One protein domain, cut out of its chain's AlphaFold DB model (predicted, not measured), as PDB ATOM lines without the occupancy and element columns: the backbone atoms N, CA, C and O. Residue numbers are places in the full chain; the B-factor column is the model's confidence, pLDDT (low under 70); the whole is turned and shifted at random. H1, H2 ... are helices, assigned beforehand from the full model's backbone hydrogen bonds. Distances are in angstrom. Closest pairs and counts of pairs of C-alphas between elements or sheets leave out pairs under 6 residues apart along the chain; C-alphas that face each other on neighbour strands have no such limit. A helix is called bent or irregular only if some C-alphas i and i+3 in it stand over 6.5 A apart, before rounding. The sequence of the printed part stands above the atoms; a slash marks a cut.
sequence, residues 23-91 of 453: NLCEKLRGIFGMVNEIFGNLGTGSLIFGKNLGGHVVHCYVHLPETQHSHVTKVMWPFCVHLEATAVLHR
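Overview. This is residues 23 to 91 of the 453 residues of the protein "ER lumen protein retaining receptor family protein" of Artemisia annua (UniProt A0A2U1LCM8). Three helices make an open zigzag: H1 and H2 form a narrow V joined at one end, and H3 folds back across the later part of H2 at a steep angle. H2 is the middle stroke, and H1 and H3 stay apart. You will read 69 printed residues with three named helices, H1, H2 and H3 in that order, and no named strand; the class is all helix. The whole is only just compact, close to loose, with a radius of gyration of the C-alphas of 13.1 A and spans of 37 by 25 by 16 A.

Arrangement. Start with H1, residues 24 to 40, and pass the tight link to H2, residues 44 to 62. The two form a helical hairpin at a shallow tilt of 28 degrees, opposite ways. They only just touch, with 3 pairs of C-alphas within 8 A, through residues 39 to 40 of H1 and 46 to 50 of H2 alone; the closest C-alphas, of Phe 39 and Ser 46, are 7.7 A apart. Near residue 51, H2 has a kink of 44 degrees. A short link of 8 residues leads to H3, residues 71 to 87. H2 touches it with residues 57 to 61 alone, against residues 75 to 79 of H3; the closest C-alphas, of Cys 60 and Pro 78, are 6.0 A apart. Their tilt is steep, 55 degrees, and they run opposite ways. H1 and H3 are apart. Every O i to N i+4 pair is within hydrogen-bond range in H1, against 10 of 15 in H2 and 12 of 13 in H3.

Along the chain. Find C-alpha 24 at (118.891, 104.330, 172.614); from there H1 runs 23.8 A to C-alpha 40. H2 begins at C-alpha 44, at (97.501, 115.619, 192.394), and spans 29.2 A; it is irregular, with C-alphas 45 and 48 7.0 A apart. H3 spans 24.5 A and ends at C-alpha 87, at (113.087, 127.020, 192.817).

Size, cuts and confidence. The two farthest C-alphas, of Asn 23 and Arg 91, are 41.7 A apart. The printed part has no cut and no long link. Residues 23 to 30, 41 to 46 and 84 to 91 stand free. The mean pLDDT of the printed part is 71.1, and 29 residues are under 70, among them residues 38 to 53.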
ATOM      1  N   ASN A  23     118.521  99.624 171.667       75.44
ATOM      2  CA  ASN A  23     118.365 100.882 170.956       75.44
ATOM      3  C   ASN A  23     118.263 102.013 171.989       75.44
ATOM      4  O   ASN A  23     117.609 101.857 173.023       75.44
ATOM      5  N   LEU A  24     118.886 103.163 171.719       57.62
ATOM      6  CA  LEU A  24     118.891 104.330 172.614       57.62
ATOM      7  C   LEU A  24     117.473 104.701 173.102       57.62
ATOM      8  O   LEU A  24     117.287 105.040 174.267       57.62
ATOM      9  N   CYS A  25     116.462 104.530 172.244       58.28
ATOM     10  CA  CYS A  25     115.054 104.747 172.576       58.28
ATOM     11  C   CYS A  25     114.511 103.845 173.700       58.28
ATOM     12  O   CYS A  25     113.690 104.311 174.485       58.28
ATOM     13  N   GLU A  26     114.946 102.587 173.813       73.38
ATOM     14  CA  GLU A  26     114.465 101.684 174.872       73.38
ATOM     15  C   GLU A  26     115.062 102.048 176.233       73.38
ATOM     16  O   GLU A  26     114.351 102.056 177.238       73.38
ATOM     17  N   LYS A  27     116.340 102.452 176.263       69.88
ATOM     18  CA  LYS A  27     116.974 102.977 177.483       69.88
ATOM     19  C   LYS A  27     116.320 104.275 177.950       69.88
ATOM     20  O   LYS A  27     116.066 104.432 179.140       69.88
ATOM     21  N   LEU A  28     116.012 105.180 177.019       57.69
ATOM     22  CA  LEU A  28     115.332 106.437 177.339       57.69
ATOM     23  C   LEU A  28     113.919 106.193 177.873       57.69
ATOM     24  O   LEU A  28     113.536 106.809 178.862       57.69
ATOM     25  N   ARG A  29     113.167 105.251 177.289       74.31
ATOM     26  CA  ARG A  29     111.821 104.900 177.768       74.31
ATOM     27  C   ARG A  29     111.835 104.389 179.214       74.31
ATOM     28  O   ARG A  29     110.956 104.766 179.981       74.31
ATOM     29  N   GLY A  30     112.844 103.601 179.598       77.88
ATOM     30  CA  GLY A  30     113.015 103.144 180.983       77.88
ATOM     31  C   GLY A  30     113.298 104.284 181.969       77.88
ATOM     32  O   GLY A  30     112.699 104.333 183.039       77.88
ATOM     33  N   ILE A  31     114.149 105.242 181.587       67.81
ATOM     34  CA  ILE A  31     114.477 106.406 182.429       67.81
ATOM     35  C   ILE A  31     113.265 107.336 182.574       67.81
ATOM     36  O   ILE A  31     112.938 107.737 183.688       67.81
ATOM     37  N   PHE A  32     112.560 107.640 181.481       64.19
ATOM     38  CA  PHE A  32     111.333 108.445 181.536       64.19
ATOM     39  C   PHE A  32     110.228 107.767 182.354       64.19
ATOM     40  O   PHE A  32     109.503 108.456 183.064       64.19
ATOM     41  N   GLY A  33     110.123 106.435 182.290       74.50
ATOM     42  CA  GLY A  33     109.216 105.660 183.137       74.50
ATOM     43  C   GLY A  33     109.537 105.818 184.621       74.50
ATOM     44  O   GLY A  33     108.659 106.188 185.390       74.50
ATOM     45  N   MET A  34     110.807 105.648 184.999       67.88
ATOM     46  CA  MET A  34     111.261 105.781 186.389       67.88
ATOM     47  C   MET A  34     111.065 107.206 186.932       67.88
ATOM     48  O   MET A  34     110.603 107.384 188.054       67.88
ATOM     49  N   VAL A  35     111.351 108.233 186.125       62.06
ATOM     50  CA  VAL A  35     111.118 109.638 186.497       62.06
ATOM     51  C   VAL A  35     109.620 109.910 186.668       62.06
ATOM     52  O   VAL A  35     109.215 110.461 187.688       62.06
ATOM     53  N   ASN A  36     108.779 109.479 185.725       63.88
ATOM     54  CA  ASN A  36     107.328 109.648 185.838       63.88
ATOM     55  C   ASN A  36     106.722 108.869 187.011       63.88
ATOM     56  O   ASN A  36     105.740 109.330 187.579       63.88
ATOM     57  N   GLU A  37     107.286 107.726 187.393       74.62
ATOM     58  CA  GLU A  37     106.843 106.956 188.560       74.62
ATOM     59  C   GLU A  37     107.211 107.664 189.873       74.62
ATOM     60  O   GLU A  37     106.371 107.796 190.764       74.62
ATOM     61  N   ILE A  38     108.425 108.222 189.963       63.56
ATOM     62  CA  ILE A  38     108.867 109.024 191.116       63.56
ATOM     63  C   ILE A  38     107.996 110.280 191.275       63.56
ATOM     64  O   ILE A  38     107.531 110.570 192.376       63.56
ATOM     65  N   PHE A  39     107.725 111.006 190.185       58.12
ATOM     66  CA  PHE A  39     106.899 112.220 190.228       58.12
ATOM     67  C   PHE A  39     105.390 111.941 190.290       58.12
ATOM     68  O   PHE A  39     104.646 112.750 190.841       58.12
ATOM     69  N   GLY A  40     104.929 110.804 189.767       66.56
ATOM     70  CA  GLY A  40     103.524 110.388 189.793       66.56
ATOM     71  C   GLY A  40     103.031 110.014 191.191       66.56
ATOM     72  O   GLY A  40     101.859 110.222 191.499       66.56
ATOM     73  N   ASN A  41     103.927 109.550 192.066       64.50
ATOM     74  CA  ASN A  41     103.614 109.261 193.468       64.50
ATOM     75  C   ASN A  41     103.513 110.526 194.350       64.50
ATOM     76  O   ASN A  41     103.003 110.460 195.466       64.50
ATOM     77  N   LEU A  42     103.932 111.694 193.848       45.22
ATOM     78  CA  LEU A  42     103.892 112.988 194.544       45.22
ATOM     79  C   LEU A  42     102.578 113.762 194.284       45.22
ATOM     80  O   LEU A  42     102.617 114.931 193.932       45.22
ATOM     81  N   GLY A  43     101.410 113.134 194.464       45.53
ATOM     82  CA  GLY A  43     100.103 113.804 194.626       45.53
ATOM     83  C   GLY A  43      99.568 114.709 193.487       45.53
ATOM     84  O   GLY A  43     100.272 115.293 192.668       45.53
ATOM     85  N   THR A  44      98.245 114.894 193.450       45.44
ATOM     86  CA  THR A  44      97.501 115.619 192.394       45.44
ATOM     87  C   THR A  44      97.847 117.110 192.234       45.44
ATOM     88  O   THR A  44      97.526 117.694 191.199       45.44
ATOM     89  N   GLY A  45      98.561 117.723 193.187       42.59
ATOM     90  CA  GLY A  45      99.092 119.091 193.064       42.59
ATOM     91  C   GLY A  45     100.245 119.238 192.057       42.59
ATOM     92  O   GLY A  45     100.507 120.339 191.575       42.59
ATOM     93  N   SER A  46     100.893 118.135 191.670       49.06
ATOM     94  CA  SER A  46     102.061 118.123 190.775       49.06
ATOM     95  C   SER A  46     101.704 118.240 189.280       49.06
ATOM     96  O   SER A  46     102.563 118.456 188.427       49.06
ATOM     97  N   LEU A  47     100.417 118.161 188.924       47.06
ATOM     98  CA  LEU A  47      99.965 118.054 187.528       47.06
ATOM     99  C   LEU A  47     100.154 119.348 186.707       47.06
ATOM    100  O   LEU A  47     100.281 119.290 185.481       47.06
ATOM    101  N   ILE A  48     100.225 120.510 187.368       53.22
ATOM    102  CA  ILE A  48     100.543 121.801 186.728       53.22
ATOM    103  C   ILE A  48     102.062 121.950 186.539       53.22
ATOM    104  O   ILE A  48     102.512 122.467 185.518       53.22
ATOM    105  N   PHE A  49     102.856 121.433 187.477       50.75
ATOM    106  CA  PHE A  49     104.318 121.474 187.412       50.75
ATOM    107  C   PHE A  49     104.863 120.467 186.381       50.75
ATOM    108  O   PHE A  49     105.713 120.808 185.559       50.75
ATOM    109  N   GLY A  50     104.295 119.257 186.336       56.19
ATOM    110  CA  GLY A  50     104.703 118.178 185.431       56.19
ATOM    111  C   GLY A  50     104.519 118.491 183.941       56.19
ATOM    112  O   GLY A  50     105.345 118.082 183.126       56.19
ATOM    113  N   LYS A  51     103.491 119.271 183.567       59.81
ATOM    114  CA  LYS A  51     103.252 119.646 182.158       59.81
ATOM    115  C   LYS A  51     104.307 120.606 181.600       59.81
ATOM    116  O   LYS A  51     104.643 120.493 180.426       59.81
ATOM    117  N   ASN A  52     104.862 121.495 182.427       61.28
ATOM    118  CA  ASN A  52     105.956 122.379 182.012       61.28
ATOM    119  C   ASN A  52     107.329 121.713 182.170       61.28
ATOM    120  O   ASN A  52     108.202 121.919 181.324       61.28
ATOM    121  N   LEU A  53     107.519 120.842 183.171       67.44
ATOM    122  CA  LEU A  53     108.777 120.104 183.343       67.44
ATOM    123  C   LEU A  53     109.136 119.247 182.126       67.44
ATOM    124  O   LEU A  53     110.312 119.151 181.782       67.44
ATOM    125  N   GLY A  54     108.139 118.658 181.455       76.06
ATOM    126  CA  GLY A  54     108.364 117.848 180.256       76.06
ATOM    127  C   GLY A  54     109.131 118.598 179.161       76.06
ATOM    128  O   GLY A  54     110.044 118.033 178.563       76.06
ATOM    129  N   GLY A  55     108.837 119.887 178.952       76.50
ATOM    130  CA  GLY A  55     109.571 120.727 177.998       76.50
ATOM    131  C   GLY A  55     111.004 121.037 178.447       76.50
ATOM    132  O   GLY A  55     111.929 121.033 177.636       76.50
ATOM    133  N   HIS A  56     111.211 121.232 179.750       69.50
ATOM    134  CA  HIS A  56     112.524 121.550 180.313       69.50
ATOM    135  C   HIS A  56     113.480 120.352 180.337       69.50
ATOM    136  O   HIS A  56     114.662 120.507 180.029       69.50
ATOM    137  N   VAL A  57     112.981 119.141 180.605       71.00
ATOM    138  CA  VAL A  57     113.793 117.912 180.551       71.00
ATOM    139  C   VAL A  57     114.291 117.649 179.127       71.00
ATOM    140  O   VAL A  57     115.442 117.255 178.937       71.00
ATOM    141  N   VAL A  58     113.462 117.924 178.115       74.75
ATOM    142  CA  VAL A  58     113.869 117.803 176.706       74.75
ATOM    143  C   VAL A  58     114.978 118.803 176.371       74.75
ATOM    144  O   VAL A  58     115.955 118.424 175.729       74.75
ATOM    145  N   HIS A  59     114.895 120.041 176.869       71.00
ATOM    146  CA  HIS A  59     115.948 121.043 176.677       71.00
ATOM    147  C   HIS A  59     117.290 120.620 177.305       71.00
ATOM    148  O   HIS A  59     118.344 120.817 176.698       71.00
ATOM    149  N   CYS A  60     117.271 119.980 178.479       69.69
ATOM    150  CA  CYS A  60     118.485 119.449 179.107       69.69
ATOM    151  C   CYS A  60     119.164 118.377 178.244       69.69
ATOM    152  O   CYS A  60     120.387 118.366 178.164       69.69
ATOM    153  N   TYR A  61     118.401 117.516 177.559       73.19
ATOM    154  CA  TYR A  61     118.956 116.450 176.712       73.19
ATOM    155  C   TYR A  61     119.627 116.954 175.426       73.19
ATOM    156  O   TYR A  61     120.545 116.303 174.931       73.19
ATOM    157  N   VAL A  62     119.191 118.096 174.887       77.69
ATOM    158  CA  VAL A  62     119.687 118.632 173.604       77.69
ATOM    159  C   VAL A  62     121.093 119.238 173.721       77.69
ATOM    160  O   VAL A  62     121.814 119.301 172.730       77.69
ATOM    161  N   HIS A  63     121.529 119.621 174.925       66.56
ATOM    162  CA  HIS A  63     122.787 120.346 175.140       66.56
ATOM    163  C   HIS A  63     123.910 119.538 175.811       66.56
ATOM    164  O   HIS A  63     124.882 120.130 176.273       66.56
ATOM    165  N   LEU A  64     123.823 118.206 175.876       74.31
ATOM    166  CA  LEU A  64     124.853 117.396 176.537       74.31
ATOM    167  C   LEU A  64     126.172 117.375 175.736       74.31
ATOM    168  O   LEU A  64     126.202 116.795 174.648       74.31
ATOM    169  N   PRO A  65     127.287 117.906 176.272       70.12
ATOM    170  CA  PRO A  65     128.600 117.694 175.675       70.12
ATOM    171  C   PRO A  65     129.002 116.210 175.755       70.12
ATOM    172  O   PRO A  65     128.659 115.504 176.712       70.12
ATOM    173  N   GLU A  66     129.756 115.729 174.760       79.81
ATOM    174  CA  GLU A  66     130.296 114.360 174.693       79.81
ATOM    175  C   GLU A  66     131.399 114.128 175.740       79.81
ATOM    176  O   GLU A  66     132.578 113.974 175.439       79.81
ATOM    177  N   THR A  67     131.028 114.104 177.015       81.88
ATOM    178  CA  THR A  67     131.932 113.725 178.108       81.88
ATOM    179  C   THR A  67     131.888 112.211 178.334       81.88
ATOM    180  O   THR A  67     130.914 111.552 177.974       81.88
ATOM    181  N   GLN A  68     132.916 111.605 178.934       88.75
ATOM    182  CA  GLN A  68     132.930 110.152 179.196       88.75
ATOM    183  C   GLN A  68     132.122 109.724 180.440       88.75
ATOM    184  O   GLN A  68     132.169 108.565 180.843       88.75
ATOM    185  N   HIS A  69     131.354 110.628 181.051       88.31
ATOM    186  CA  HIS A  69     130.554 110.315 182.236       88.31
ATOM    187  C   HIS A  69     129.329 109.446 181.918       88.31
ATOM    188  O   HIS A  69     128.833 109.414 180.783       88.31
ATOM    189  N   SER A  70     128.825 108.754 182.946       90.75
ATOM    190  CA  SER A  70     127.620 107.930 182.842       90.75
ATOM    191  C   SER A  70     126.436 108.758 182.315       90.75
ATOM    192  O   SER A  70     126.297 109.945 182.621       90.75
ATOM    193  N   HIS A  71     125.561 108.141 181.513       85.00
ATOM    194  CA  HIS A  71     124.380 108.827 180.970       85.00
ATOM    195  C   HIS A  71     123.475 109.414 182.065       85.00
ATOM    196  O   HIS A  71     122.845 110.440 181.830       85.00
ATOM    197  N   VAL A  72     123.436 108.801 183.254       84.69
ATOM    198  CA  VAL A  72     122.639 109.281 184.391       84.69
ATOM    199  C   VAL A  72     123.212 110.591 184.925       84.69
ATOM    200  O   VAL A  72     122.488 111.576 185.027       84.69
ATOM    201  N   THR A  73     124.523 110.642 185.171       83.62
ATOM    202  CA  THR A  73     125.221 111.842 185.661       83.62
ATOM    203  C   THR A  73     125.041 113.024 184.707       83.62
ATOM    204  O   THR A  73     124.788 114.147 185.140       83.62
ATOM    205  N   LYS A  74     125.099 112.764 183.395       85.31
ATOM    206  CA  LYS A  74     124.957 113.800 182.364       85.31
ATOM    207  C   LYS A  74     123.576 114.454 182.321       85.31
ATOM    208  O   LYS A  74     123.479 115.594 181.892       85.31
ATOM    209  N   VAL A  75     122.526 113.740 182.719       85.38
ATOM    210  CA  VAL A  75     121.144 114.251 182.730       85.38
ATOM    211  C   VAL A  75     120.798 114.825 184.101       85.38
ATOM    212  O   VAL A  75     120.147 115.863 184.180       85.38
ATOM    213  N   MET A  76     121.281 114.191 185.173       82.94
ATOM    214  CA  MET A  76     121.042 114.633 186.545       82.94
ATOM    215  C   MET A  76     121.653 116.009 186.805       82.94
ATOM    216  O   MET A  76     121.003 116.864 187.390       82.94
ATOM    217  N   TRP A  77     122.869 116.260 186.315       85.50
ATOM    218  CA  TRP A  77     123.546 117.537 186.530       85.50
ATOM    219  C   TRP A  77     122.771 118.753 185.980       85.50
ATOM    220  O   TRP A  77     122.428 119.635 186.771       85.50
ATOM    221  N   PRO A  78     122.412 118.824 184.680       85.06
ATOM    222  CA  PRO A  78     121.651 119.958 184.158       85.06
ATOM    223  C   PRO A  78     120.235 120.023 184.741       85.06
ATOM    224  O   PRO A  78     119.688 121.114 184.871       85.06
ATOM    225  N   PHE A  79     119.653 118.884 185.126       83.50
ATOM    226  CA  PHE A  79     118.368 118.849 185.815       83.50
ATOM    227  C   PHE A  79     118.442 119.507 187.201       83.50
ATOM    228  O   PHE A  79     117.607 120.355 187.511       83.50
ATOM    229  N   CYS A  80     119.467 119.193 187.999       84.88
ATOM    230  CA  CYS A  80     119.696 119.817 189.302       84.88
ATOM    231  C   CYS A  80     119.915 121.327 189.172       84.88
ATOM    232  O   CYS A  80     119.257 122.086 189.877       84.88
ATOM    233  N   VAL A  81     120.757 121.764 188.228       83.06
ATOM    234  CA  VAL A  81     120.996 123.196 187.962       83.06
ATOM    235  C   VAL A  81     119.699 123.905 187.552       83.06
ATOM    236  O   VAL A  81     119.424 125.027 187.980       83.06
ATOM    237  N   HIS A  82     118.862 123.246 186.748       83.56
ATOM    238  CA  HIS A  82     117.588 123.807 186.312       83.56
ATOM    239  C   HIS A  82     116.555 123.901 187.446       83.56
ATOM    240  O   HIS A  82     115.869 124.920 187.575       83.56
ATOM    241  N   LEU A  83     116.458 122.873 188.295       81.00
ATOM    242  CA  LEU A  83     115.619 122.917 189.495       81.00
ATOM    243  C   LEU A  83     116.086 124.006 190.460       81.00
ATOM    244  O   LEU A  83     115.262 124.752 190.980       81.00
ATOM    245  N   GLU A  84     117.395 124.169 190.633       84.06
ATOM    246  CA  GLU A  84     117.968 125.248 191.438       84.06
ATOM    247  C   GLU A  84     117.550 126.637 190.936       84.06
ATOM    248  O   GLU A  84     117.242 127.527 191.735       84.06
ATOM    249  N   ALA A  85     117.557 126.835 189.615       82.56
ATOM    250  CA  ALA A  85     117.192 128.102 188.990       82.56
ATOM    251  C   ALA A  85     115.686 128.389 189.101       82.56
ATOM    252  O   ALA A  85     115.282 129.529 189.331       82.56
ATOM    253  N   THR A  86     114.850 127.358 188.969       84.56
ATOM    254  CA  THR A  86     113.383 127.495 188.999       84.56
ATOM    255  C   THR A  86     112.804 127.538 190.413       84.56
ATOM    256  O   THR A  86     111.784 128.197 190.617       84.56
ATOM    257  N   ALA A  87     113.480 126.952 191.407       81.56
ATOM    258  CA  ALA A  87     113.087 127.020 192.817       81.56
ATOM    259  C   ALA A  87     113.030 128.462 193.357       81.56
ATOM    260  O   ALA A  87     112.223 128.762 194.233       81.56
ATOM    261  N   VAL A  88     113.826 129.379 192.795       77.62
ATOM    262  CA  VAL A  88     113.830 130.806 193.178       77.62
ATOM    263  C   VAL A  88     112.650 131.575 192.560       77.62
ATOM    264  O   VAL A  88     112.229 132.608 193.076       77.62
ATOM    265  N   LEU A  89     112.091 131.072 191.456       75.81
ATOM    266  CA  LEU A  89     111.045 131.739 190.674       75.81
ATOM    267  C   LEU A  89     109.641 131.508 191.238       75.81
ATOM    268  O   LEU A  89     108.729 132.289 190.956       75.81
ATOM    269  N   HIS A  90     109.457 130.467 192.054       70.75
ATOM    270  CA  HIS A  90     108.192 130.215 192.729       70.75
ATOM    271  C   HIS A  90     108.031 131.183 193.907       70.75
ATOM    272  O   HIS A  90     108.247 130.860 195.071       70.75
ATOM    273  N   ARG A  91     107.693 132.426 193.561       59.78
ATOM    274  CA  ARG A  91     107.390 133.521 194.477       59.78
ATOM    275  C   ARG A  91     106.275 133.061 195.423       59.78
ATOM    276  O   ARG A  91     105.161 132.833 194.949       59.78
TER     277      ARG A  91